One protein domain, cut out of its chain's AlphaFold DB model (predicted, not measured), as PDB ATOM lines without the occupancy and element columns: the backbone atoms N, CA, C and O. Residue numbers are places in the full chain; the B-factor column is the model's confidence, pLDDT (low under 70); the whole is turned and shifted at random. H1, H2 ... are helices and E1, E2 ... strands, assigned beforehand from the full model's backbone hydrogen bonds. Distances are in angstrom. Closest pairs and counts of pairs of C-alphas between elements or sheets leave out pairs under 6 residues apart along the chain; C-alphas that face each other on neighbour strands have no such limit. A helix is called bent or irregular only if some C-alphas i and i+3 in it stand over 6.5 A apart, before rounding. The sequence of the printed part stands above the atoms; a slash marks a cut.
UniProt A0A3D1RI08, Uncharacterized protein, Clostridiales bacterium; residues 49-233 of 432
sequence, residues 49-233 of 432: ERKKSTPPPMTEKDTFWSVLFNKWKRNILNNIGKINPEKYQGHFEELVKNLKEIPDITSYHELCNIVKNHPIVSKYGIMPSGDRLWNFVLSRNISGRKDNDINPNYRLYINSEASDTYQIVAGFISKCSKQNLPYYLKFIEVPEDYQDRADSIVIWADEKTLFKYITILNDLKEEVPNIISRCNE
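This is residues 49 to 233 of the 432 residues of an uncharacterized protein of Clostridiales bacterium (UniProt A0A3D1RI08). A four-stranded sheet has the helices H7 and H9 packed over one face, with no named helix on the other, and past its E1 edge sits a second lobe of helices, H2 to H5 with the far part of H1. H1, the longest helix, runs from one lobe to the other, touching H7 with residues 60 to 64 and H3 with residues 73 to 77. The printed part has 185 residues, with ten named helices and four named strands in the order H1 H2 H3 H4 H5 E1 H6 E2 H7 E3 H8 E4 H9 H10. The sheet's order is E1 E3 E4 E2, all antiparallel, and the class is mixed, helices and strands. The whole is compact, with a radius of gyration of the C-alphas of 16.8 A and spans of 49 by 35 by 26 A.

H1, residues 58 to 78, is the hub, touching four other helices. H2, residues 85 to 88, is close to but not clearly touching H3, residues 92 to 101; their closest C-alphas, of Pro 85 and Phe 92, are 5.6 A apart. H3 touches H1 at a steep tilt of 56 degrees, opposite ways, with the C-alphas of Lys 73 and Leu 99 closest at 6.4 A. H4, residues 108 to 117, touches residues 61 to 69 of H1, closest at the C-alphas of Asp 62 and Tyr 108, 4.6 A. H5, residues 119 to 124, touches H3, closest at the C-alphas of Leu 95 and Ile 120, 5.9 A, but touches H4 only at the corner, where the C-alphas of Val 115 and Ser 122 are 4.6 A apart. E1, residues 134 to 138, is an edge strand, followed by H6, residues 139 to 143, which touches H1; the C-alphas of Trp 72 and Ile 142 are closest at 4.5 A. E2, residues 154 to 158, is the other edge strand. H7, residues 162 to 178, touches H1 at a shallow tilt of 30 degrees, the same way, with the C-alphas of Glu 60 and Tyr 166 closest at 6.3 A. E3, residues 184 to 188, is antiparallel to E1, with N 135 and O 187 2.9 A apart. E2, H7 and E3 form a split strand-helix-strand unit, two strands running the same way with another strand between them, and its crossover is right-handed. H8, residues 191 to 196, is not on the sheet. E4, residues 201 to 205, is that strand between, antiparallel to E3 with N 186 and O 202 2.8 A apart, and to E2 with N 156 and O 203 2.8 A apart. H9, residues 210 to 223, is on the same face as H7, and the sheet and these helices make two layers. H7 runs along the strands over E3 at a height over the sheet of 10.1 A, and H9 over E4 and, only just, E2, with 3 of its C-alphas falling on E2, at 11.3 A. H7 and H9 touch at a steep tilt of 61 degrees, closest at the C-alphas of Lys 175 and Ile 216, 6.6 A. H10, residues 225 to 228, only just touches H7, with 3 pairs of C-alphas within 8 A, closest at those of Asp 164 and Ile 227, 6.2 A. Every O i to N i+4 pair is within hydrogen-bond range in H1, H3, H4, H5, H6 and H9, against 11 of 13 in H7 and 0 of 2 in H8, where 2 of 3 O i to N i+3 pairs are; H2 and H10 are too short for an O i to N i+4 pair.

H1 begins at C-alpha 58, (27.349, 18.193, 38.762), and is 29.7 A long. H7 is 25.7 A long and irregular: C-alphas 163 and 166 are 7.7 A apart. H9 is 20.1 A, and H10 ends at C-alpha 228, (42.778, 29.789, 42.345).

The C-alphas farthest apart, of Glu 49 and Gly 81, are 51.2 A apart. The printed part has no cut, and no link is long. Mean pLDDT of the printed part is 90.9; residues 128 to 132 and 144 to 148 are under 70.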
ATOM      1  N   GLU A  49      33.732  36.005  54.771       86.12
ATOM      2  CA  GLU A  49      32.769  37.091  54.517       86.12
ATOM      3  C   GLU A  49      32.458  37.320  53.029       86.12
ATOM      4  O   GLU A  49      31.394  37.834  52.685       86.12
ATOM      5  N   ARG A  50      33.388  36.963  52.136       84.62
ATOM      6  CA  ARG A  50      33.238  37.091  50.672       84.62
ATOM      7  C   ARG A  50      33.039  35.753  49.970       84.62
ATOM      8  O   ARG A  50      32.927  35.708  48.746       84.62
ATOM      9  N   LYS A  51      33.040  34.668  50.735       89.38
ATOM     10  CA  LYS A  51      33.030  33.316  50.212       89.38
ATOM     11  C   LYS A  51      31.661  32.987  49.643       89.38
ATOM     12  O   LYS A  51      30.643  33.434  50.160       89.38
ATOM     13  N   LYS A  52      31.618  32.188  48.579       91.12
ATOM     14  CA  LYS A  52      30.365  31.730  47.970       91.12
ATOM     15  C   LYS A  52      30.124  30.254  48.252       91.12
ATOM     16  O   LYS A  52      31.038  29.432  48.189       91.12
ATOM     17  N   SER A  53      28.859  29.936  48.508       91.75
ATOM     18  CA  SER A  53      28.326  28.582  48.703       91.75
ATOM     19  C   SER A  53      27.613  28.056  47.452       91.75
ATOM     20  O   SER A  53      26.770  27.168  47.536       91.75
ATOM     21  N   THR A  54      27.910  28.613  46.273       93.56
ATOM     22  CA  THR A  54      27.352  28.115  45.011       93.56
ATOM     23  C   THR A  54      27.794  26.665  44.803       93.56
ATOM     24  O   THR A  54      29.000  26.418  44.797       93.56
ATOM     25  N   PRO A  55      26.865  25.705  44.637       90.81
ATOM     26  CA  PRO A  55      27.229  24.305  44.476       90.81
ATOM     27  C   PRO A  55      28.163  24.078  43.277       90.81
ATOM     28  O   PRO A  55      28.035  24.776  42.266       90.81
ATOM     29  N   PRO A  56      29.065  23.088  43.353       89.19
ATOM     30  CA  PRO A  56      29.895  22.717  42.217       89.19
ATOM     31  C   PRO A  56      29.058  22.162  41.061       89.19
ATOM     32  O   PRO A  56      28.017  21.537  41.298       89.19
ATOM     33  N   PRO A  57      29.511  22.342  39.805       91.94
ATOM     34  CA  PRO A  57      28.889  21.702  38.656       91.94
ATOM     35  C   PRO A  57      28.771  20.189  38.860       91.94
ATOM     36  O   PRO A  57      29.734  19.521  39.240       91.94
ATOM     37  N   MET A  58      27.591  19.629  38.572       93.25
ATOM     38  CA  MET A  58      27.349  18.193  38.762       93.25
ATOM     39  C   MET A  58      28.341  17.339  37.962       93.25
ATOM     40  O   MET A  58      28.810  16.323  38.455       93.25
ATOM     41  N   THR A  59      28.741  17.800  36.776       94.88
ATOM     42  CA  THR A  59      29.739  17.139  35.927       94.88
ATOM     43  C   THR A  59      31.096  16.970  36.614       94.88
ATOM     44  O   THR A  59      31.756  15.947  36.431       94.88
ATOM     45  N   GLU A  60      31.523  17.937  37.425       93.75
ATOM     46  CA  GLU A  60      32.782  17.864  38.176       93.75
ATOM     47  C   GLU A  60      32.674  16.876  39.331       93.75
ATOM     48  O   GLU A  60      33.577  16.064  39.535       93.75
ATOM     49  N   LYS A  61      31.540  16.895  40.037       93.12
ATOM     50  CA  LYS A  61      31.229  15.938  41.100       93.12
ATOM     51  C   LYS A  61      31.165  14.504  40.569       93.12
ATOM     52  O   LYS A  61      31.782  13.605  41.143       93.12
ATOM     53  N   ASP A  62      30.461  14.301  39.457       95.06
ATOM     54  CA  ASP A  62      30.342  13.022  38.759       95.06
ATOM     55  C   ASP A  62      31.714  12.497  38.345       95.06
ATOM     56  O   ASP A  62      32.073  11.360  38.664       95.06
ATOM     57  N   THR A  63      32.522  13.348  37.709       95.44
ATOM     58  CA  THR A  63      33.882  13.000  37.283       95.44
ATOM     59  C   THR A  63      34.761  12.642  38.477       95.44
ATOM     60  O   THR A  63      35.450  11.624  38.457       95.44
ATOM     61  N   PHE A  64      34.734  13.444  39.542       95.12
ATOM     62  CA  PHE A  64      35.568  13.229  40.718       95.12
ATOM     63  C   PHE A  64      35.293  11.872  41.378       95.12
ATOM     64  O   PHE A  64      36.205  11.056  41.548       95.12
ATOM     65  N   TRP A  65      34.031  11.607  41.718       93.69
ATOM     66  CA  TRP A  65      33.661  10.397  42.448       93.69
ATOM     67  C   TRP A  65      33.751   9.138  41.593       93.69
ATOM     68  O   TRP A  65      34.226   8.110  42.084       93.69
ATOM     69  N   SER A  66      33.377   9.210  40.312       94.88
ATOM     70  CA  SER A  66      33.502   8.065  39.405       94.88
ATOM     71  C   SER A  66      34.962   7.665  39.186       94.88
ATOM     72  O   SER A  66      35.303   6.485  39.288       94.88
ATOM     73  N   VAL A  67      35.861   8.635  38.978       94.12
ATOM     74  CA  VAL A  67      37.300   8.375  38.821       94.12
ATOM     75  C   VAL A  67      37.884   7.752  40.086       94.12
ATOM     76  O   VAL A  67      38.619   6.765  39.989       94.12
ATOM     77  N   LEU A  68      37.561   8.288  41.266       93.50
ATOM     78  CA  LEU A  68      38.055   7.742  42.530       93.50
ATOM     79  C   LEU A  68      37.561   6.314  42.781       93.50
ATOM     80  O   LEU A  68      38.375   5.440  43.094       93.50
ATOM     81  N   PHE A  69      36.262   6.061  42.599       94.19
ATOM     82  CA  PHE A  69      35.676   4.736  42.780       94.19
ATOM     83  C   PHE A  69      36.270   3.717  41.805       94.19
ATOM     84  O   PHE A  69      36.753   2.666  42.226       94.19
ATOM     85  N   ASN A  70      36.312   4.041  40.509       94.81
ATOM     86  CA  ASN A  70      36.844   3.137  39.490       94.81
ATOM     87  C   ASN A  70      38.329   2.845  39.723       94.81
ATOM     88  O   ASN A  70      38.773   1.706  39.578       94.81
ATOM     89  N   LYS A  71      39.112   3.853  40.130       92.56
ATOM     90  CA  LYS A  71      40.524   3.664  40.485       92.56
ATOM     91  C   LYS A  71      40.671   2.731  41.686       92.56
ATOM     92  O   LYS A  71      41.487   1.814  41.630       92.56
ATOM     93  N   TRP A  72      39.875   2.927  42.734       92.69
ATOM     94  CA  TRP A  72      39.858   2.043  43.897       92.69
ATOM     95  C   TRP A  72      39.493   0.605  43.526       92.69
ATOM     96  O   TRP A  72      40.269  -0.311  43.796       92.69
ATOM     97  N   LYS A  73      38.376   0.411  42.821       93.94
ATOM     98  CA  LYS A  73      37.920  -0.892  42.327       93.94
ATOM     99  C   LYS A  73      39.023  -1.611  41.549       93.94
ATOM    100  O   LYS A  73      39.374  -2.743  41.878       93.94
ATOM    101  N   ARG A  74      39.619  -0.948  40.551       93.62
ATOM    102  CA  ARG A  74      40.707  -1.524  39.742       93.62
ATOM    103  C   ARG A  74      41.929  -1.864  40.594       93.62
ATOM    104  O   ARG A  74      42.527  -2.917  40.395       93.62
ATOM    105  N   ASN A  75      42.291  -1.019  41.560       90.69
ATOM    106  CA  ASN A  75      43.407  -1.302  42.462       90.69
ATOM    107  C   ASN A  75      43.152  -2.543  43.321       90.69
ATOM    108  O   ASN A  75      44.067  -3.353  43.456       90.69
ATOM    109  N   ILE A  76      41.937  -2.726  43.845       91.12
ATOM    110  CA  ILE A  76      41.570  -3.935  44.590       91.12
ATOM    111  C   ILE A  76      41.672  -5.173  43.694       91.12
ATOM    112  O   ILE A  76      42.385  -6.120  44.025       91.12
ATOM    113  N   LEU A  77      41.021  -5.144  42.527       92.94
ATOM    114  CA  LEU A  77      40.953  -6.289  41.614       92.94
ATOM    115  C   LEU A  77      42.319  -6.683  41.032       92.94
ATOM    116  O   LEU A  77      42.615  -7.870  40.915       92.94
ATOM    117  N   ASN A  78      43.182  -5.712  40.730       91.88
ATOM    118  CA  ASN A  78      44.505  -5.975  40.153       91.88
ATOM    119  C   ASN A  78      45.547  -6.414  41.194       91.88
ATOM    120  O   ASN A  78      46.636  -6.853  40.826       91.88
ATOM    121  N   ASN A  79      45.255  -6.273  42.491       87.94
ATOM    122  CA  ASN A  79      46.213  -6.531  43.566       87.94
ATOM    123  C   ASN A  79      45.692  -7.511  44.621       87.94
ATOM    124  O   ASN A  79      46.200  -7.495  45.739       87.94
ATOM    125  N   ILE A  80      44.735  -8.382  44.278       88.81
ATOM    126  CA  ILE A  80      44.116  -9.350  45.204       88.81
ATOM    127  C   ILE A  80      45.170 -10.085  46.052       88.81
ATOM    128  O   ILE A  80      45.053 -10.115  47.271       88.81
ATOM    129  N   GLY A  81      46.248 -10.590  45.438       84.88
ATOM    130  CA  GLY A  81      47.316 -11.319  46.145       84.88
ATOM    131  C   GLY A  81      48.308 -10.462  46.949       84.88
ATOM    132  O   GLY A  81      49.203 -11.009  47.581       84.88
ATOM    133  N   LYS A  82      48.199  -9.128  46.905       83.88
ATOM    134  CA  LYS A  82      49.087  -8.179  47.612       83.88
ATOM    135  C   LYS A  82      48.362  -7.377  48.693       83.88
ATOM    136  O   LYS A  82      48.991  -6.597  49.406       83.88
ATOM    137  N   ILE A  83      47.043  -7.510  48.783       83.50
ATOM    138  CA  ILE A  83      46.223  -6.814  49.771       83.50
ATOM    139  C   ILE A  83      46.170  -7.664  51.036       83.50
ATOM    140  O   ILE A  83      45.958  -8.867  50.961       83.50
ATOM    141  N   ASN A  84      46.347  -7.038  52.204       83.31
ATOM    142  CA  ASN A  84      46.133  -7.724  53.477       83.31
ATOM    143  C   ASN A  84      44.613  -7.937  53.694       83.31
ATOM    144  O   ASN A  84      43.911  -6.939  53.913       83.31
ATOM    145  N   PRO A  85      44.105  -9.188  53.676       83.06
ATOM    146  CA  PRO A  85      42.680  -9.480  53.829       83.06
ATOM    147  C   PRO A  85      42.143  -9.187  55.240       83.06
ATOM    148  O   PRO A  85      40.949  -8.923  55.387       83.06
ATOM    149  N   GLU A  86      42.992  -9.151  56.273       84.12
ATOM    150  CA  GLU A  86      42.584  -8.877  57.662       84.12
ATOM    151  C   GLU A  86      41.927  -7.500  57.816       84.12
ATOM    152  O   GLU A  86      41.010  -7.327  58.618       84.12
ATOM    153  N   LYS A  87      42.325  -6.523  56.984       81.25
ATOM    154  CA  LYS A  87      41.697  -5.189  56.938       81.25
ATOM    155  C   LYS A  87      40.192  -5.243  56.660       81.25
ATOM    156  O   LYS A  87      39.478  -4.312  57.018       81.25
ATOM    157  N   TYR A  88      39.727  -6.305  56.011       87.94
ATOM    158  CA  TYR A  88      38.345  -6.468  55.572       87.94
ATOM    159  C   TYR A  88      37.546  -7.400  56.482       87.94
ATOM    160  O   TYR A  88      36.441  -7.792  56.112       87.94
ATOM    161  N   GLN A  89      38.071  -7.743  57.667       90.38
ATOM    162  CA  GLN A  89      37.348  -8.487  58.708       90.38
ATOM    163  C   GLN A  89      36.719  -9.792  58.182       90.38
ATOM    164  O   GLN A  89      35.579 -10.108  58.494       90.38
ATOM    165  N   GLY A  90      37.441 -10.518  57.322       90.12
ATOM    166  CA  GLY A  90      36.960 -11.762  56.706       90.12
ATOM    167  C   GLY A  90      36.086 -11.585  55.459       90.12
ATOM    168  O   GLY A  90      35.782 -12.567  54.797       90.12
ATOM    169  N   HIS A  91      35.731 -10.359  55.069       94.25
ATOM    170  CA  HIS A  91      34.844 -10.113  53.928       94.25
ATOM    171  C   HIS A  91      35.569  -9.799  52.605       94.25
ATOM    172  O   HIS A  91      34.959  -9.297  51.659       94.25
ATOM    173  N   PHE A  92      36.884 -10.019  52.527       92.88
ATOM    174  CA  PHE A  92      37.663  -9.611  51.355       92.88
ATOM    175  C   PHE A  92      37.226 -10.341  50.075       92.88
ATOM    176  O   PHE A  92      37.082  -9.717  49.027       92.88
ATOM    177  N   GLU A  93      36.962 -11.645  50.161       93.94
ATOM    178  CA  GLU A  93      36.517 -12.448  49.014       93.94
ATOM    179  C   GLU A  93      35.139 -12.009  48.504       93.94
ATOM    180  O   GLU A  93      34.937 -11.859  47.297       93.94
ATOM    181  N   GLU A  94      34.209 -11.728  49.422       95.12
ATOM    182  CA  GLU A  94      32.882 -11.198  49.101       95.12
ATOM    183  C   GLU A  94      32.980  -9.827  48.421       95.12
ATOM    184  O   GLU A  94      32.326  -9.590  47.400       95.12
ATOM    185  N   LEU A  95      33.835  -8.940  48.942       94.44
ATOM    186  CA  LEU A  95      34.112  -7.643  48.333       94.44
ATOM    187  C   LEU A  95      34.640  -7.815  46.903       94.44
ATOM    188  O   LEU A  95      34.118  -7.195  45.980       94.44
ATOM    189  N   VAL A  96      35.637  -8.681  46.695       94.81
ATOM    190  CA  VAL A  96      36.202  -8.954  45.365       94.81
ATOM    191  C   VAL A  96      35.141  -9.494  44.405       94.81
ATOM    192  O   VAL A  96      35.106  -9.068  43.251       94.81
ATOM    193  N   LYS A  97      34.265 -10.401  44.860       95.81
ATOM    194  CA  LYS A  97      33.160 -10.924  44.044       95.81
ATOM    195  C   LYS A  97      32.220  -9.800  43.600       95.81
ATOM    196  O   LYS A  97      32.001  -9.646  42.404       95.81
ATOM    197  N   ASN A  98      31.753  -8.975  44.539       95.38
ATOM    198  CA  ASN A  98      30.880  -7.835  44.240       95.38
ATOM    199  C   ASN A  98      31.541  -6.862  43.248       95.38
ATOM    200  O   ASN A  98      30.926  -6.444  42.272       95.38
ATOM    201  N   LEU A  99      32.819  -6.530  43.454       95.25
ATOM    202  CA  LEU A  99      33.541  -5.594  42.589       95.25
ATOM    203  C   LEU A  99      33.746  -6.102  41.157       95.25
ATOM    204  O   LEU A  99      33.883  -5.278  40.256       95.25
ATOM    205  N   LYS A 100      33.780  -7.421  40.925       96.38
ATOM    206  CA  LYS A 100      33.853  -7.993  39.568       96.38
ATOM    207  C   LYS A 100      32.539  -7.850  38.798       96.38
ATOM    208  O   LYS A 100      32.579  -7.753  37.576       96.38
ATOM    209  N   GLU A 101      31.408  -7.860  39.498       95.50
ATOM    210  CA  GLU A 101      30.066  -7.775  38.905       95.50
ATOM    211  C   GLU A 101      29.654  -6.324  38.615       95.50
ATOM    212  O   GLU A 101      28.907  -6.056  37.678       95.50
ATOM    213  N   ILE A 102      30.173  -5.375  39.394       95.50
ATOM    214  CA  ILE A 102      29.900  -3.948  39.221       95.50
ATOM    215  C   ILE A 102      30.695  -3.420  38.010       95.50
ATOM    216  O   ILE A 102      31.921  -3.557  38.002       95.50
ATOM    217  N   PRO A 103      30.071  -2.789  36.992       95.88
ATOM    218  CA  PRO A 103      30.789  -2.135  35.894       95.88
ATOM    219  C   PRO A 103      31.529  -0.875  36.371       95.88
ATOM    220  O   PRO A 103      31.466  -0.496  37.538       95.88
ATOM    221  N   ASP A 104      32.342  -0.266  35.510       96.81
ATOM    222  CA  ASP A 104      32.892   1.056  35.832       96.81
ATOM    223  C   ASP A 104      31.767   2.092  35.777       96.81
ATOM    224  O   ASP A 104      30.926   2.044  34.880       96.81
ATOM    225  N   ILE A 105      31.749   3.010  36.742       96.75
ATOM    226  CA  ILE A 105      30.726   4.057  36.834       96.75
ATOM    227  C   ILE A 105      31.195   5.352  36.183       96.75
ATOM    228  O   ILE A 105      32.391   5.576  36.000       96.75
ATOM    229  N   THR A 106      30.258   6.231  35.877       96.94
ATOM    230  CA  THR A 106      30.503   7.537  35.252       96.94
ATOM    231  C   THR A 106      29.906   8.695  36.044       96.94
ATOM    232  O   THR A 106      30.261   9.842  35.789       96.94
ATOM    233  N   SER A 107      29.054   8.413  37.036       96.12
ATOM    234  CA  SER A 107      28.364   9.442  37.817       96.12
ATOM    235  C   SER A 107      28.371   9.187  39.324       96.12
ATOM    236  O   SER A 107      28.510   8.060  39.808       96.12
ATOM    237  N   TYR A 108      28.150  10.258  40.083       93.06
ATOM    238  CA  TYR A 108      27.918  10.212  41.518       93.06
ATOM    239  C   TYR A 108      26.602   9.496  41.857       93.06
ATOM    240  O   TYR A 108      26.513   8.792  42.861       93.06
ATOM    241  N   HIS A 109      25.582   9.616  41.000       93.88
ATOM    242  CA  HIS A 109      24.315   8.906  41.184       93.88
ATOM    243  C   HIS A 109      24.494   7.378  41.144       93.88
ATOM    244  O   HIS A 109      23.953   6.669  41.994       93.88
ATOM    245  N   GLU A 110      25.297   6.863  40.208       95.44
ATOM    246  CA  GLU A 110      25.637   5.436  40.153       95.44
ATOM    247  C   GLU A 110      26.405   4.978  41.394       95.44
ATOM    248  O   GLU A 110      26.104   3.910  41.927       95.44
ATOM    249  N   LEU A 111      27.335   5.799  41.904       93.56
ATOM    250  CA  LEU A 111      28.016   5.517  43.171       93.56
ATOM    251  C   LEU A 111      27.001   5.366  44.313       93.56
ATOM    252  O   LEU A 111      27.016   4.357  45.013       93.56
ATOM    253  N   CYS A 112      26.080   6.321  44.464       91.00
ATOM    254  CA  CYS A 112      25.015   6.254  45.469       91.00
ATOM    255  C   CYS A 112      24.156   4.984  45.330       91.00
ATOM    256  O   CYS A 112      23.812   4.358  46.335       91.00
ATOM    257  N   ASN A 113      23.839   4.570  44.100       92.94
ATOM    258  CA  ASN A 113      23.079   3.344  43.845       92.94
ATOM    259  C   ASN A 113      23.863   2.083  44.233       92.94
ATOM    260  O   ASN A 113      23.298   1.190  44.865       92.94
ATOM    261  N   ILE A 114      25.160   2.015  43.916       92.62
ATOM    262  CA  ILE A 114      26.025   0.899  44.327       92.62
ATOM    263  C   ILE A 114      26.055   0.791  45.846       92.62
ATOM    264  O   ILE A 114      25.834  -0.280  46.398       92.62
ATOM    265  N   VAL A 115      26.285   1.907  46.526       87.38
ATOM    266  CA  VAL A 115      26.357   1.974  47.987       87.38
ATOM    267  C   VAL A 115      25.072   1.473  48.635       87.38
ATOM    268  O   VAL A 115      25.115   0.720  49.607       87.38
ATOM    269  N   LYS A 116      23.920   1.874  48.091       89.31
ATOM    270  CA  LYS A 116      22.612   1.461  48.599       89.31
ATOM    271  C   LYS A 116      22.368  -0.040  48.426       89.31
ATOM    272  O   LYS A 116      21.759  -0.655  49.295       89.31
ATOM    273  N   ASN A 117      22.832  -0.616  47.316       91.50
ATOM    274  CA  ASN A 117      22.495  -1.985  46.918       91.50
ATOM    275  C   ASN A 117      23.583  -3.021  47.255       91.50
ATOM    276  O   ASN A 117      23.294  -4.213  47.275       91.50
ATOM    277  N   HIS A 118      24.811  -2.589  47.555       91.62
ATOM    278  CA  HIS A 118      25.947  -3.454  47.879       91.62
ATOM    279  C   HIS A 118      26.527  -3.083  49.253       91.62
ATOM    280  O   HIS A 118      27.502  -2.325  49.329       91.62
ATOM    281  N   PRO A 119      25.986  -3.642  50.355       90.62
ATOM    282  CA  PRO A 119      26.427  -3.324  51.715       90.62
ATOM    283  C   PRO A 119      27.932  -3.496  51.921       90.62
ATOM    284  O   PRO A 119      28.561  -2.700  52.618       90.62
ATOM    285  N   ILE A 120      28.537  -4.497  51.271       91.62
ATOM    286  CA  ILE A 120      29.970  -4.746  51.416       91.62
ATOM    287  C   ILE A 120      30.842  -3.690  50.736       91.62
ATOM    288  O   ILE A 120      31.901  -3.331  51.247       91.62
ATOM    289  N   VAL A 121      30.372  -3.153  49.609       91.06
ATOM    290  CA  VAL A 121      31.034  -2.054  48.904       91.06
ATOM    291  C   VAL A 121      30.833  -0.756  49.675       91.06
ATOM    292  O   VAL A 121      31.788  -0.012  49.832       91.06
ATOM    293  N   SER A 122      29.645  -0.524  50.234       88.12
ATOM    294  CA  SER A 122      29.384   0.610  51.130       88.12
ATOM    295  C   SER A 122      30.313   0.611  52.353       88.12
ATOM    296  O   SER A 122      30.885   1.638  52.707       88.12
ATOM    297  N   LYS A 123      30.559  -0.563  52.952       88.69
ATOM    298  CA  LYS A 123      31.419  -0.697  54.138       88.69
ATOM    299  C   LYS A 123      32.895  -0.350  53.882       88.69
ATOM    300  O   LYS A 123      33.557   0.144  54.792       88.69
ATOM    301  N   TYR A 124      33.428  -0.646  52.694       87.75
ATOM    302  CA  TYR A 124      34.874  -0.558  52.414       87.75
ATOM    303  C   TYR A 124      35.259   0.360  51.247       87.75
ATOM    304  O   TYR A 124      36.449   0.539  50.978       87.75
ATOM    305  N   GLY A 125      34.276   0.884  50.522       82.62
ATOM    306  CA  GLY A 125      34.454   1.669  49.308       82.62
ATOM    307  C   GLY A 125      34.930   3.093  49.550       82.62
ATOM    308  O   GLY A 125      34.959   3.597  50.672       82.62
ATOM    309  N   ILE A 126      35.297   3.758  48.454       82.31
ATOM    310  CA  ILE A 126      35.527   5.202  48.457       82.31
ATOM    311  C   ILE A 126      34.176   5.887  48.332       82.31
ATOM    312  O   ILE A 126      33.506   5.771  47.307       82.31
ATOM    313  N   MET A 127      33.797   6.599  49.382       74.12
ATOM    314  CA  MET A 127      32.550   7.336  49.449       74.12
ATOM    315  C   MET A 127      32.774   8.703  50.086       74.12
ATOM    316  O   MET A 127      33.735   8.863  50.850       74.12
ATOM    317  N   PRO A 128      31.868   9.663  49.834       65.94
ATOM    318  CA  PRO A 128      31.711  10.778  50.742       65.94
ATOM    319  C   PRO A 128      31.514  10.242  52.157       65.94
ATOM    320  O   PRO A 128      30.878   9.199  52.349       65.94
ATOM    321  N   SER A 129      32.071  10.923  53.148       62.75
ATOM    322  CA  SER A 129      31.789  10.531  54.519       62.75
ATOM    323  C   SER A 129      30.289  10.722  54.787       62.75
ATOM    324  O   SER A 129      29.637  11.610  54.237       62.75
ATOM    325  N   GLY A 130      29.722   9.873  55.643       56.44
ATOM    326  CA  GLY A 130      28.397  10.135  56.210       56.44
ATOM    327  C   GLY A 130      28.402  11.313  57.192       56.44
ATOM    328  O   GLY A 130      27.336  11.732  57.643       56.44
ATOM    329  N   ASP A 131      29.586  11.844  57.526       60.25
ATOM    330  CA  ASP A 131      29.731  13.046  58.331       60.25
ATOM    331  C   ASP A 131      29.366  14.249  57.472       60.25
ATOM    332  O   ASP A 131      30.050  14.582  56.507       60.25
ATOM    333  N   ARG A 132      28.296  14.934  57.878       65.00
ATOM    334  CA  ARG A 132      27.672  16.043  57.146       65.00
ATOM    335  C   ARG A 132      28.665  17.093  56.623       65.00
ATOM    336  O   ARG A 132      28.393  17.696  55.598       65.00
ATOM    337  N   LEU A 133      29.800  17.276  57.301       76.75
ATOM    338  CA  LEU A 133      30.746  18.350  57.020       76.75
ATOM    339  C   LEU A 133      31.961  17.944  56.164       76.75
ATOM    340  O   LEU A 133      32.415  18.752  55.359       76.75
ATOM    341  N   TRP A 134      32.539  16.746  56.333       89.44
ATOM    342  CA  TRP A 134      33.918  16.477  55.883       89.44
ATOM    343  C   TRP A 134      34.090  15.215  55.065       89.44
ATOM    344  O   TRP A 134      34.077  14.126  55.624       89.44
ATOM    345  N   ASN A 135      34.471  15.334  53.800       91.00
ATOM    346  CA  ASN A 135      34.995  14.194  53.056       91.00
ATOM    347  C   ASN A 135      36.478  14.010  53.291       91.00
ATOM    348  O   ASN A 135      37.229  14.972  53.193       91.00
ATOM    349  N   PHE A 136      36.906  12.768  53.503       91.69
ATOM    350  CA  PHE A 136      38.315  12.412  53.627       91.69
ATOM    351  C   PHE A 136      38.758  11.593  52.421       91.69
ATOM    352  O   PHE A 136      38.111  10.616  52.047       91.69
ATOM    353  N   VAL A 137      39.900  11.954  51.836       91.69
ATOM    354  CA  VAL A 137      40.483  11.238  50.701       91.69
ATOM    355  C   VAL A 137      41.929  10.886  51.011       91.69
ATOM    356  O   VAL A 137      42.769  11.759  51.230       91.69
ATOM    357  N   LEU A 138      42.208   9.582  51.037       90.62
ATOM    358  CA  LEU A 138      43.523   9.029  51.343       90.62
ATOM    359  C   LEU A 138      43.996   8.132  50.197       90.62
ATOM    360  O   LEU A 138      43.291   7.198  49.797       90.62
ATOM    361  N   SER A 139      45.220   8.348  49.716       89.38
ATOM    362  CA  SER A 139      45.855   7.508  48.688       89.38
ATOM    363  C   SER A 139      45.931   6.036  49.104       89.38
ATOM    364  O   SER A 139      45.727   5.147  48.273       89.38
ATOM    365  N   ARG A 140      46.160   5.754  50.394       84.44
ATOM    366  CA  ARG A 140      46.192   4.390  50.954       84.44
ATOM    367  C   ARG A 140      44.850   3.662  50.823       84.44
ATOM    368  O   ARG A 140      44.821   2.461  50.565       84.44
ATOM    369  N   ASN A 141      43.736   4.388  50.961       84.38
ATOM    370  CA  ASN A 141      42.396   3.812  50.857       84.38
ATOM    371  C   ASN A 141      42.087   3.482  49.396       84.38
ATOM    372  O   ASN A 141      41.528   2.432  49.113       84.38
ATOM    373  N   ILE A 142      42.523   4.339  48.468       85.50
ATOM    374  CA  ILE A 142      42.319   4.152  47.025       85.50
ATOM    375  C   ILE A 142      43.233   3.056  46.463       85.50
ATOM    376  O   ILE A 142      42.832   2.313  45.573       85.50
ATOM    377  N   SER A 143      44.473   2.948  46.940       77.19
ATOM    378  CA  SER A 143      45.434   1.938  46.469       77.19
ATOM    379  C   SER A 143      45.278   0.574  47.149       77.19
ATOM    380  O   SER A 143      45.730  -0.428  46.602       77.19
ATOM    381  N   GLY A 144      44.678   0.525  48.344       66.69
ATOM    382  CA  GLY A 144      44.569  -0.674  49.180       66.69
ATOM    383  C   GLY A 144      45.859  -1.048  49.929       66.69
ATOM    384  O   GLY A 144      45.822  -1.875  50.850       66.69
ATOM    385  N   ARG A 145      46.999  -0.420  49.605       64.25
ATOM    386  CA  ARG A 145      48.318  -0.754  50.165       64.25
ATOM    387  C   ARG A 145      48.719   0.179  51.321       64.25
ATOM    388  O   ARG A 145      48.271   1.320  51.381       64.25
ATOM    389  N   LYS A 146      49.496  -0.333  52.291       61.09
ATOM    390  CA  LYS A 146      49.972   0.424  53.480       61.09
ATOM    391  C   LYS A 146      51.359   1.056  53.293       61.09
ATOM    392  O   LYS A 146      51.752   1.875  54.108       61.09
ATOM    393  N   ASP A 147      52.104   0.649  52.274       60.25
ATOM    394  CA  ASP A 147      53.528   0.948  52.070       60.25
ATOM    395  C   ASP A 147      53.820   2.381  51.584       60.25
ATOM    396  O   ASP A 147      54.982   2.764  51.487       60.25
ATOM    397  N   ASN A 148      52.789   3.189  51.314       66.44
ATOM    398  CA  ASN A 148      52.924   4.563  50.825       66.44
ATOM    399  C   ASN A 148      51.868   5.480  51.470       66.44
ATOM    400  O   ASN A 148      50.876   5.848  50.832       66.44
ATOM    401  N   ASP A 149      52.047   5.777  52.758       80.00
ATOM    402  CA  ASP A 149      51.137   6.604  53.557       80.00
ATOM    403  C   ASP A 149      51.849   7.824  54.155       80.00
ATOM    404  O   ASP A 149      53.075   7.848  54.255       80.00
ATOM    405  N   ILE A 150      51.066   8.829  54.547       88.31
ATOM    406  CA  ILE A 150      51.554  10.054  55.186       88.31
ATOM    407  C   ILE A 150      51.492   9.875  56.692       88.31
ATOM    408  O   ILE A 150      50.456   9.469  57.218       88.31
ATOM    409  N   ASN A 151      52.572  10.239  57.382       89.25
ATOM    410  CA  ASN A 151      52.533  10.474  58.820       89.25
ATOM    411  C   ASN A 151      52.380  11.982  59.073       89.25
ATOM    412  O   ASN A 151      53.364  12.704  58.919       89.25
ATOM    413  N   PRO A 152      51.172  12.490  59.371       91.56
ATOM    414  CA  PRO A 152      50.925  13.925  59.355       91.56
ATOM    415  C   PRO A 152      51.738  14.677  60.407       91.56
ATOM    416  O   PRO A 152      51.512  14.507  61.599       91.56
ATOM    417  N   ASN A 153      52.624  15.557  59.945       93.81
ATOM    418  CA  ASN A 153      53.356  16.517  60.775       93.81
ATOM    419  C   ASN A 153      52.982  17.965  60.423       93.81
ATOM    420  O   ASN A 153      53.245  18.889  61.187       93.81
ATOM    421  N   TYR A 154      52.344  18.176  59.271       96.00
ATOM    422  CA  TYR A 154      52.004  19.492  58.743       96.00
ATOM    423  C   TYR A 154      50.615  19.500  58.115       96.00
ATOM    424  O   TYR A 154      50.117  18.479  57.634       96.00
ATOM    425  N   ARG A 155      50.026  20.692  58.044       96.19
ATOM    426  CA  ARG A 155      48.772  20.970  57.346       96.19
ATOM    427  C   ARG A 155      48.942  22.143  56.397       96.19
ATOM    428  O   ARG A 155      49.491  23.180  56.768       96.19
ATOM    429  N   LEU A 156      48.404  21.985  55.195       98.25
ATOM    430  CA  LEU A 156      48.157  23.062  54.247       98.25
ATOM    431  C   LEU A 156      46.654  23.332  54.198       98.25
ATOM    432  O   LEU A 156      45.852  22.401  54.124       98.25
ATOM    433  N   TYR A 157      46.288  24.604  54.242       97.94
ATOM    434  CA  TYR A 157      44.910  25.072  54.313       97.94
ATOM    435  C   TYR A 157      44.566  25.878  53.069       97.94
ATOM    436  O   TYR A 157      45.333  26.758  52.681       97.94
ATOM    437  N   ILE A 158      43.407  25.601  52.475       97.75
ATOM    438  CA  ILE A 158      42.886  26.335  51.319       97.75
ATOM    439  C   ILE A 158      41.432  26.722  51.599       97.75
ATOM    440  O   ILE A 158      40.607  25.874  51.952       97.75
ATOM    441  N   ASN A 159      41.119  28.000  51.396       96.38
ATOM    442  CA  ASN A 159      39.783  28.567  51.565       96.38
ATOM    443  C   ASN A 159      39.081  28.730  50.202       96.38
ATOM    444  O   ASN A 159      38.933  29.836  49.681       96.38
ATOM    445  N   SER A 160      38.696  27.615  49.580       95.50
ATOM    446  CA  SER A 160      38.040  27.591  48.262       95.50
ATOM    447  C   SER A 160      36.558  27.976  48.319       95.50
ATOM    448  O   SER A 160      35.897  27.753  49.335       95.50
ATOM    449  N   GLU A 161      36.008  28.481  47.208       94.94
ATOM    450  CA  GLU A 161      34.553  28.520  46.989       94.94
ATOM    451  C   GLU A 161      33.991  27.100  46.785       94.94
ATOM    452  O   GLU A 161      34.690  26.188  46.324       94.94
ATOM    453  N   ALA A 162      32.708  26.901  47.106       94.50
ATOM    454  CA  ALA A 162      32.052  25.598  46.945       94.50
ATOM    455  C   ALA A 162      32.076  25.105  45.493       94.50
ATOM    456  O   ALA A 162      32.271  23.912  45.253       94.50
ATOM    457  N   SER A 163      31.978  26.024  44.530       94.88
ATOM    458  CA  SER A 163      31.962  25.706  43.104       94.88
ATOM    459  C   SER A 163      33.275  25.130  42.577       94.88
ATOM    460  O   SER A 163      33.283  24.481  41.539       94.88
ATOM    461  N   ASP A 164      34.372  25.363  43.295       95.38
ATOM    462  CA  ASP A 164      35.738  25.196  42.793       95.38
ATOM    463  C   ASP A 164      36.454  23.999  43.419       95.38
ATOM    464  O   ASP A 164      37.508  23.553  42.957       95.38
ATOM    465  N   THR A 165      35.887  23.472  44.501       95.19
ATOM    466  CA  THR A 165      36.577  22.534  45.382       95.19
ATOM    467  C   THR A 165      36.936  21.231  44.682       95.19
ATOM    468  O   THR A 165      38.069  20.768  44.818       95.19
ATOM    469  N   TYR A 166      36.036  20.661  43.872       95.12
ATOM    470  CA  TYR A 166      36.351  19.428  43.148       95.12
ATOM    471  C   TYR A 166      37.480  19.621  42.136       95.12
ATOM    472  O   TYR A 166      38.332  18.743  42.034       95.12
ATOM    473  N   GLN A 167      37.552  20.760  41.444       95.69
ATOM    474  CA  GLN A 167      38.642  21.033  40.502       95.69
ATOM    475  C   GLN A 167      39.993  21.154  41.210       95.69
ATOM    476  O   GLN A 167      40.969  20.542  40.773       95.69
ATOM    477  N   ILE A 168      40.049  21.867  42.341       97.31
ATOM    478  CA  ILE A 168      41.278  22.008  43.139       97.31
ATOM    479  C   ILE A 168      41.732  20.640  43.667       97.31
ATOM    480  O   ILE A 168      42.884  20.240  43.470       97.31
ATOM    481  N   VAL A 169      40.825  19.890  44.301       97.12
ATOM    482  CA  VAL A 169      41.138  18.584  44.900       97.12
ATOM    483  C   VAL A 169      41.510  17.557  43.823       97.12
ATOM    484  O   VAL A 169      42.498  16.836  43.980       97.12
ATOM    485  N   ALA A 170      40.781  17.502  42.704       96.00
ATOM    486  CA  ALA A 170      41.089  16.612  41.585       96.00
ATOM    487  C   ALA A 170      42.443  16.944  40.947       96.00
ATOM    488  O   ALA A 170      43.237  16.035  40.687       96.00
ATOM    489  N   GLY A 171      42.732  18.232  40.733       96.94
ATOM    490  CA  GLY A 171      44.010  18.701  40.203       96.94
ATOM    491  C   GLY A 171      45.181  18.286  41.094       96.94
ATOM    492  O   GLY A 171      46.156  17.699  40.612       96.94
ATOM    493  N   PHE A 172      45.044  18.489  42.406       98.12
ATOM    494  CA  PHE A 172      46.045  18.086  43.394       98.12
ATOM    495  C   PHE A 172      46.282  16.569  43.387       98.12
ATOM    496  O   PHE A 172      47.423  16.115  43.258       98.12
ATOM    497  N   ILE A 173      45.212  15.769  43.448       95.94
ATOM    498  CA  ILE A 173      45.287  14.298  43.428       95.94
ATOM    499  C   ILE A 173      45.901  13.782  42.121       95.94
ATOM    500  O   ILE A 173      46.690  12.829  42.136       95.94
ATOM    501  N   SER A 174      45.551  14.391  40.985       95.06
ATOM    502  CA  SER A 174      46.079  14.033  39.667       95.06
ATOM    503  C   SER A 174      47.590  14.244  39.605       95.06
ATOM    504  O   SER A 174      48.327  13.324  39.241       95.06
ATOM    505  N   LYS A 175      48.077  15.409  40.049       96.75
ATOM    506  CA  LYS A 175      49.514  15.708  40.113       96.75
ATOM    507  C   LYS A 175      50.254  14.794  41.093       96.75
ATOM    508  O   LYS A 175      51.284  14.237  40.714       96.75
ATOM    509  N   CYS A 176      49.703  14.546  42.284       95.56
ATOM    510  CA  CYS A 176      50.285  13.583  43.225       95.56
ATOM    511  C   CYS A 176      50.388  12.185  42.601       95.56
ATOM    512  O   CYS A 176      51.439  11.554  42.664       95.56
ATOM    513  N   SER A 177      49.332  11.730  41.920       91.19
ATOM    514  CA  SER A 177      49.308  10.422  41.254       91.19
ATOM    515  C   SER A 177      50.356  10.310  40.142       91.19
ATOM    516  O   SER A 177      51.025   9.284  40.055       91.19
ATOM    517  N   LYS A 178      50.537  11.354  39.320       93.06
ATOM    518  CA  LYS A 178      51.565  11.393  38.259       93.06
ATOM    519  C   LYS A 178      52.988  11.308  38.820       93.06
ATOM    520  O   LYS A 178      53.857  10.738  38.173       93.06
ATOM    521  N   GLN A 179      53.210  11.848  40.016       93.38
ATOM    522  CA  GLN A 179      54.502  11.826  40.708       93.38
ATOM    523  C   GLN A 179      54.642  10.656  41.699       93.38
ATOM    524  O   GLN A 179      55.623  10.594  42.437       93.38
ATOM    525  N   ASN A 180      53.670   9.735  41.738       90.31
ATOM    526  CA  ASN A 180      53.599   8.627  42.694       90.31
ATOM    527  C   ASN A 180      53.724   9.065  44.173       90.31
ATOM    528  O   ASN A 180      54.280   8.350  45.009       90.31
ATOM    529  N   LEU A 181      53.212  10.253  44.498       93.25
ATOM    530  CA  LEU A 181      53.173  10.767  45.862       93.25
ATOM    531  C   LEU A 181      51.921  10.253  46.583       93.25
ATOM    532  O   LEU A 181      50.837  10.236  45.983       93.25
ATOM    533  N   PRO A 182      52.033   9.872  47.871       94.06
ATOM    534  CA  PRO A 182      50.851   9.656  48.694       94.06
ATOM    535  C   PRO A 182      50.091  10.980  48.849       94.06
ATOM    536  O   PRO A 182      50.601  12.031  48.467       94.06
ATOM    537  N   TYR A 183      48.863  10.944  49.358       94.50
ATOM    538  CA  TYR A 183      48.086  12.138  49.708       94.50
ATOM    539  C   TYR A 183      47.068  11.801  50.796       94.50
ATOM    540  O   TYR A 183      46.449  10.733  50.775       94.50
ATOM    541  N   TYR A 184      46.869  12.740  51.715       94.62
ATOM    542  CA  TYR A 184      45.808  12.719  52.710       94.62
ATOM    543  C   TYR A 184      45.213  14.120  52.777       94.62
ATOM    544  O   TYR A 184      45.912  15.085  53.074       94.62
ATOM    545  N   LEU A 185      43.926  14.240  52.474       96.00
ATOM    546  CA  LEU A 185      43.214  15.505  52.558       96.00
ATOM    547  C   LEU A 185      41.784  15.314  53.037       96.00
ATOM    548  O   LEU A 185      41.228  14.212  52.966       96.00
ATOM    549  N   LYS A 186      41.189  16.411  53.493       94.69
ATOM    550  CA  LYS A 186      39.751  16.541  53.678       94.69
ATOM    551  C   LYS A 186      39.225  17.791  52.991       94.69
ATOM    552  O   LYS A 186      39.972  18.753  52.819       94.69
ATOM    553  N   PHE A 187      37.950  17.780  52.632       95.56
ATOM    554  CA  PHE A 187      37.271  18.948  52.077       95.56
ATOM    555  C   PHE A 187      35.785  18.979  52.448       95.56
ATOM    556  O   PHE A 187      35.211  17.938  52.780       95.56
ATOM    557  N   ILE A 188      35.181  20.167  52.404       92.62
ATOM    558  CA  ILE A 188      33.753  20.354  52.680       92.62
ATOM    559  C   ILE A 188      32.919  19.846  51.499       92.62
ATOM    560  O   ILE A 188      33.129  20.257  50.357       92.62
ATOM    561  N   GLU A 189      31.951  18.972  51.771       86.88
ATOM    562  CA  GLU A 189      31.042  18.430  50.748       86.88
ATOM    563  C   GLU A 189      29.812  19.307  50.520       86.88
ATOM    564  O   GLU A 189      29.361  19.486  49.389       86.88
ATOM    565  N   VAL A 190      29.243  19.807  51.617       88.50
ATOM    566  CA  VAL A 190      27.936  20.456  51.654       88.50
ATOM    567  C   VAL A 190      28.126  21.958  51.420       88.50
ATOM    568  O   VAL A 190      28.796  22.609  52.223       88.50
ATOM    569  N   PRO A 191      27.586  22.532  50.326       89.00
ATOM    570  CA  PRO A 191      27.822  23.933  49.978       89.00
ATOM    571  C   PRO A 191      27.424  24.921  51.080       89.00
ATOM    572  O   PRO A 191      28.091  25.938  51.257       89.00
ATOM    573  N   GLU A 192      26.380  24.620  51.852       88.81
ATOM    574  CA  GLU A 192      25.898  25.457  52.953       88.81
ATOM    575  C   GLU A 192      26.958  25.659  54.046       88.81
ATOM    576  O   GLU A 192      27.071  26.755  54.593       88.81
ATOM    577  N   ASP A 193      27.798  24.652  54.291       89.31
ATOM    578  CA  ASP A 193      28.814  24.686  55.344       89.31
ATOM    579  C   ASP A 193      30.035  25.550  54.966       89.31
ATOM    580  O   ASP A 193      30.857  25.894  55.820       89.31
ATOM    581  N   TYR A 194      30.166  25.956  53.694       90.81
ATOM    582  CA  TYR A 194      31.286  26.794  53.246       90.81
ATOM    583  C   TYR A 194      31.292  28.163  53.927       90.81
ATOM    584  O   TYR A 194      32.371  28.721  54.116       90.81
ATOM    585  N   GLN A 195      30.129  28.700  54.307       89.38
ATOM    586  CA  GLN A 195      30.021  30.019  54.945       89.38
ATOM    587  C   GLN A 195      30.487  30.035  56.401       89.38
ATOM    588  O   GLN A 195      30.770  31.102  56.946       89.38
ATOM    589  N   ASP A 196      30.584  28.871  57.034       88.50
ATOM    590  CA  ASP A 196      30.879  28.776  58.460       88.50
ATOM    591  C   ASP A 196      32.345  28.444  58.748       88.50
ATOM    592  O   ASP A 196      32.739  28.400  59.912       88.50
ATOM    593  N   ARG A 197      33.162  28.214  57.709       90.56
ATOM    594  CA  ARG A 197      34.555  27.776  57.860       90.56
ATOM    595  C   ARG A 197      35.496  28.277  56.770       90.56
ATOM    596  O   ARG A 197      35.195  28.143  55.591       90.56
ATOM    597  N   ALA A 198      36.679  28.755  57.139       93.50
ATOM    598  CA  ALA A 198      37.736  29.203  56.235       93.50
ATOM    599  C   ALA A 198      38.695  28.072  55.806       93.50
ATOM    600  O   ALA A 198      39.556  28.282  54.958       93.50
ATOM    601  N   ASP A 199      38.573  26.861  56.355       93.62
ATOM    602  CA  ASP A 199      39.428  25.710  56.033       93.62
ATOM    603  C   ASP A 199      38.767  24.719  55.055       93.62
ATOM    604  O   ASP A 199      38.813  23.511  55.278       93.62
ATOM    605  N   SER A 200      38.161  25.213  53.963       95.44
ATOM    606  CA  SER A 200      37.389  24.395  52.999       95.44
ATOM    607  C   SER A 200      38.083  23.107  52.574       95.44
ATOM    608  O   SER A 200      37.420  22.092  52.376       95.44
ATOM    609  N   ILE A 201      39.403  23.164  52.390       97.38
ATOM    610  CA  ILE A 201      40.255  22.027  52.064       97.38
ATOM    611  C   ILE A 201      41.448  22.049  53.023       97.38
ATOM    612  O   ILE A 201      42.118  23.072  53.184       97.38
ATOM    613  N   VAL A 202      41.743  20.897  53.625       97.56
ATOM    614  CA  VAL A 202      42.926  20.688  54.469       97.56
ATOM    615  C   VAL A 202      43.711  19.509  53.923       97.56
ATOM    616  O   VAL A 202      43.165  18.417  53.776       97.56
ATOM    617  N   ILE A 203      44.988  19.723  53.627       98.31
ATOM    618  CA  ILE A 203      45.905  18.713  53.097       98.31
ATOM    619  C   ILE A 203      46.955  18.434  54.167       98.31
ATOM    620  O   ILE A 203      47.682  19.339  54.575       98.31
ATOM    621  N   TRP A 204      47.044  17.189  54.619       97.25
ATOM    622  CA  TRP A 204      48.084  16.756  55.543       97.25
ATOM    623  C   TRP A 204      49.356  16.398  54.791       97.25
ATOM    624  O   TRP A 204      49.308  15.802  53.714       97.25
ATOM    625  N   ALA A 205      50.491  16.739  55.388       96.62
ATOM    626  CA  ALA A 205      51.815  16.484  54.848       96.62
ATOM    627  C   ALA A 205      52.794  16.048  55.944       96.62
ATOM    628  O   ALA A 205      52.545  16.205  57.139       96.62
ATOM    629  N   ASP A 206      53.927  15.525  55.501       93.88
ATOM    630  CA  ASP A 206      55.078  15.111  56.300       93.88
ATOM    631  C   ASP A 206      56.373  15.721  55.727       93.88
ATOM    632  O   ASP A 206      56.345  16.474  54.744       93.88
ATOM    633  N   GLU A 207      57.526  15.369  56.300       90.19
ATOM    634  CA  GLU A 207      58.843  15.860  55.871       90.19
ATOM    635  C   GLU A 207      59.201  15.484  54.420       90.19
ATOM    636  O   GLU A 207      60.091  16.083  53.813       90.19
ATOM    637  N   LYS A 208      58.540  14.486  53.827       91.38
ATOM    638  CA  LYS A 208      58.829  14.032  52.457       91.38
ATOM    639  C   LYS A 208      57.929  14.697  51.421       91.38
ATOM    640  O   LYS A 208      58.257  14.675  50.226       91.38
ATOM    641  N   THR A 209      56.798  15.247  51.856       95.62
ATOM    642  CA  THR A 209      55.706  15.690  50.982       95.62
ATOM    643  C   THR A 209      55.418  17.188  51.042       95.62
ATOM    644  O   THR A 209      55.022  17.729  50.011       95.62
ATOM    645  N   LEU A 210      55.691  17.886  52.156       96.50
ATOM    646  CA  LEU A 210      55.310  19.298  52.354       96.50
ATOM    647  C   LEU A 210      55.693  20.205  51.172       96.50
ATOM    648  O   LEU A 210      54.826  20.793  50.524       96.50
ATOM    649  N   PHE A 211      56.983  20.299  50.845       96.44
ATOM    650  CA  PHE A 211      57.449  21.192  49.776       96.44
ATOM    651  C   PHE A 211      57.041  20.725  48.372       96.44
ATOM    652  O   PHE A 211      56.844  21.551  47.476       96.44
ATOM    653  N   LYS A 212      56.844  19.416  48.177       97.69
ATOM    654  CA  LYS A 212      56.320  18.875  46.914       97.69
ATOM    655  C   LYS A 212      54.862  19.274  46.721       97.69
ATOM    656  O   LYS A 212      54.488  19.675  45.626       97.69
ATOM    657  N   TYR A 213      54.056  19.237  47.779       98.31
ATOM    658  CA  TYR A 213      52.667  19.688  47.729       98.31
ATOM    659  C   TYR A 213      52.556  21.186  47.505       98.31
ATOM    660  O   TYR A 213      51.756  21.598  46.675       98.31
ATOM    661  N   ILE A 214      53.389  21.994  48.164       97.75
ATOM    662  CA  ILE A 214      53.443  23.439  47.905       97.75
ATOM    663  C   ILE A 214      53.765  23.707  46.427       97.75
ATOM    664  O   ILE A 214      53.115  24.539  45.800       97.75
ATOM    665  N   THR A 215      54.715  22.964  45.848       97.88
ATOM    666  CA  THR A 215      55.045  23.062  44.414       97.88
ATOM    667  C   THR A 215      53.849  22.676  43.543       97.88
ATOM    668  O   THR A 215      53.443  23.454  42.693       97.88
ATOM    669  N   ILE A 216      53.215  21.531  43.816       98.50
ATOM    670  CA  ILE A 216      52.017  21.066  43.098       98.50
ATOM    671  C   ILE A 216      50.888  22.102  43.140       98.50
ATOM    672  O   ILE A 216      50.235  22.329  42.125       98.50
ATOM    673  N   LEU A 217      50.643  22.719  44.297       98.06
ATOM    674  CA  LEU A 217      49.608  23.739  44.460       98.06
ATOM    675  C   LEU A 217      49.947  25.017  43.685       98.06
ATOM    676  O   LEU A 217      49.068  25.586  43.042       98.06
ATOM    677  N   ASN A 218      51.210  25.444  43.681       96.69
ATOM    678  CA  ASN A 218      51.640  26.580  42.865       96.69
ATOM    679  C   ASN A 218      51.533  26.276  41.362       96.69
ATOM    680  O   ASN A 218      51.043  27.119  40.623       96.69
ATOM    681  N   ASP A 219      51.875  25.067  40.914       96.94
ATOM    682  CA  ASP A 219      51.668  24.677  39.514       96.94
ATOM    683  C   ASP A 219      50.178  24.704  39.132       96.94
ATOM    684  O   ASP A 219      49.827  25.083  38.017       96.94
ATOM    685  N   LEU A 220      49.278  24.316  40.047       95.62
ATOM    686  CA  LEU A 220      47.832  24.418  39.813       95.62
ATOM    687  C   LEU A 220      47.375  25.869  39.655       95.62
ATOM    688  O   LEU A 220      46.472  26.125  38.864       95.62
ATOM    689  N   LYS A 221      47.995  26.822  40.360       95.69
ATOM    690  CA  LYS A 221      47.712  28.251  40.168       95.69
ATOM    691  C   LYS A 221      48.012  28.701  38.739       95.69
ATOM    692  O   LYS A 221      47.235  29.476  38.195       95.69
ATOM    693  N   GLU A 222      49.078  28.190  38.133       95.44
ATOM    694  CA  GLU A 222      49.433  28.514  36.749       95.44
ATOM    695  C   GLU A 222      48.518  27.810  35.729       95.44
ATOM    696  O   GLU A 222      48.190  28.379  34.692       95.44
ATOM    697  N   GLU A 223      48.061  26.587  36.023       95.12
ATOM    698  CA  GLU A 223      47.189  25.808  35.129       95.12
ATOM    699  C   GLU A 223      45.721  26.259  35.159       95.12
ATOM    700  O   GLU A 223      45.051  26.272  34.125       95.12
ATOM    701  N   VAL A 224      45.204  26.618  36.337       94.06
ATOM    702  CA  VAL A 224      43.806  27.028  36.544       94.06
ATOM    703  C   VAL A 224      43.702  28.348  37.328       94.06
ATOM    704  O   VAL A 224      43.042  28.413  38.373       94.06
ATOM    705  N   PRO A 225      44.298  29.448  36.821       94.94
ATOM    706  CA  PRO A 225      44.404  30.711  37.553       94.94
ATOM    707  C   PRO A 225      43.043  31.294  37.929       94.94
ATOM    708  O   PRO A 225      42.894  31.816  39.027       94.94
ATOM    709  N   ASN A 226      42.029  31.133  37.070       95.31
ATOM    710  CA  ASN A 226      40.670  31.629  37.315       95.31
ATOM    711  C   ASN A 226      40.001  30.988  38.540       95.31
ATOM    712  O   ASN A 226      39.125  31.604  39.143       95.31
ATOM    713  N   ILE A 227      40.366  29.747  38.869       94.38
ATOM    714  CA  ILE A 227      39.843  29.011  40.027       94.38
ATOM    715  C   ILE A 227      40.604  29.444  41.274       94.38
ATOM    716  O   ILE A 227      40.013  29.839  42.275       94.38
ATOM    717  N   ILE A 228      41.937  29.436  41.199       95.75
ATOM    718  CA  ILE A 228      42.778  29.789  42.345       95.75
ATOM    719  C   ILE A 228      42.602  31.259  42.744       95.75
ATOM    720  O   ILE A 228      42.598  31.561  43.933       95.75
ATOM    721  N   SER A 229      42.355  32.170  41.797       94.44
ATOM    722  CA  SER A 229      42.086  33.584  42.096       94.44
ATOM    723  C   SER A 229      40.798  33.822  42.892       94.44
ATOM    724  O   SER A 229      40.611  34.918  43.412       94.44
ATOM    725  N   ARG A 230      39.889  32.837  42.954       94.38
ATOM    726  CA  ARG A 230      38.665  32.891  43.772       94.38
ATOM    727  C   ARG A 230      38.840  32.272  45.157       94.38
ATOM    728  O   ARG A 230      37.929  32.360  45.978       94.38
ATOM    729  N   CYS A 231      39.991  31.662  45.442       95.06
ATOM    730  CA  CYS A 231      40.301  31.261  46.805       95.06
ATOM    731  C   CYS A 231      40.376  32.508  47.693       95.06
ATOM    732  O   CYS A 231      40.982  33.518  47.338       95.06
ATOM    733  N   ASN A 232      39.733  32.421  48.851       94.25
ATOM    734  CA  ASN A 232      39.771  33.454  49.870       94.25
ATOM    735  C   ASN A 232      41.057  33.326  50.696       94.25
ATOM    736  O   ASN A 232      41.844  32.388  50.527       94.25
ATOM    737  N   GLU A 233      41.255  34.265  51.617       92.81
ATOM    738  CA  GLU A 233      42.397  34.218  52.523       92.81
ATOM    739  C   GLU A 233      42.386  32.929  53.369       92.81
ATOM    740  O   GLU A 233      41.310  32.472  53.778       92.81
TER     741      GLU A 233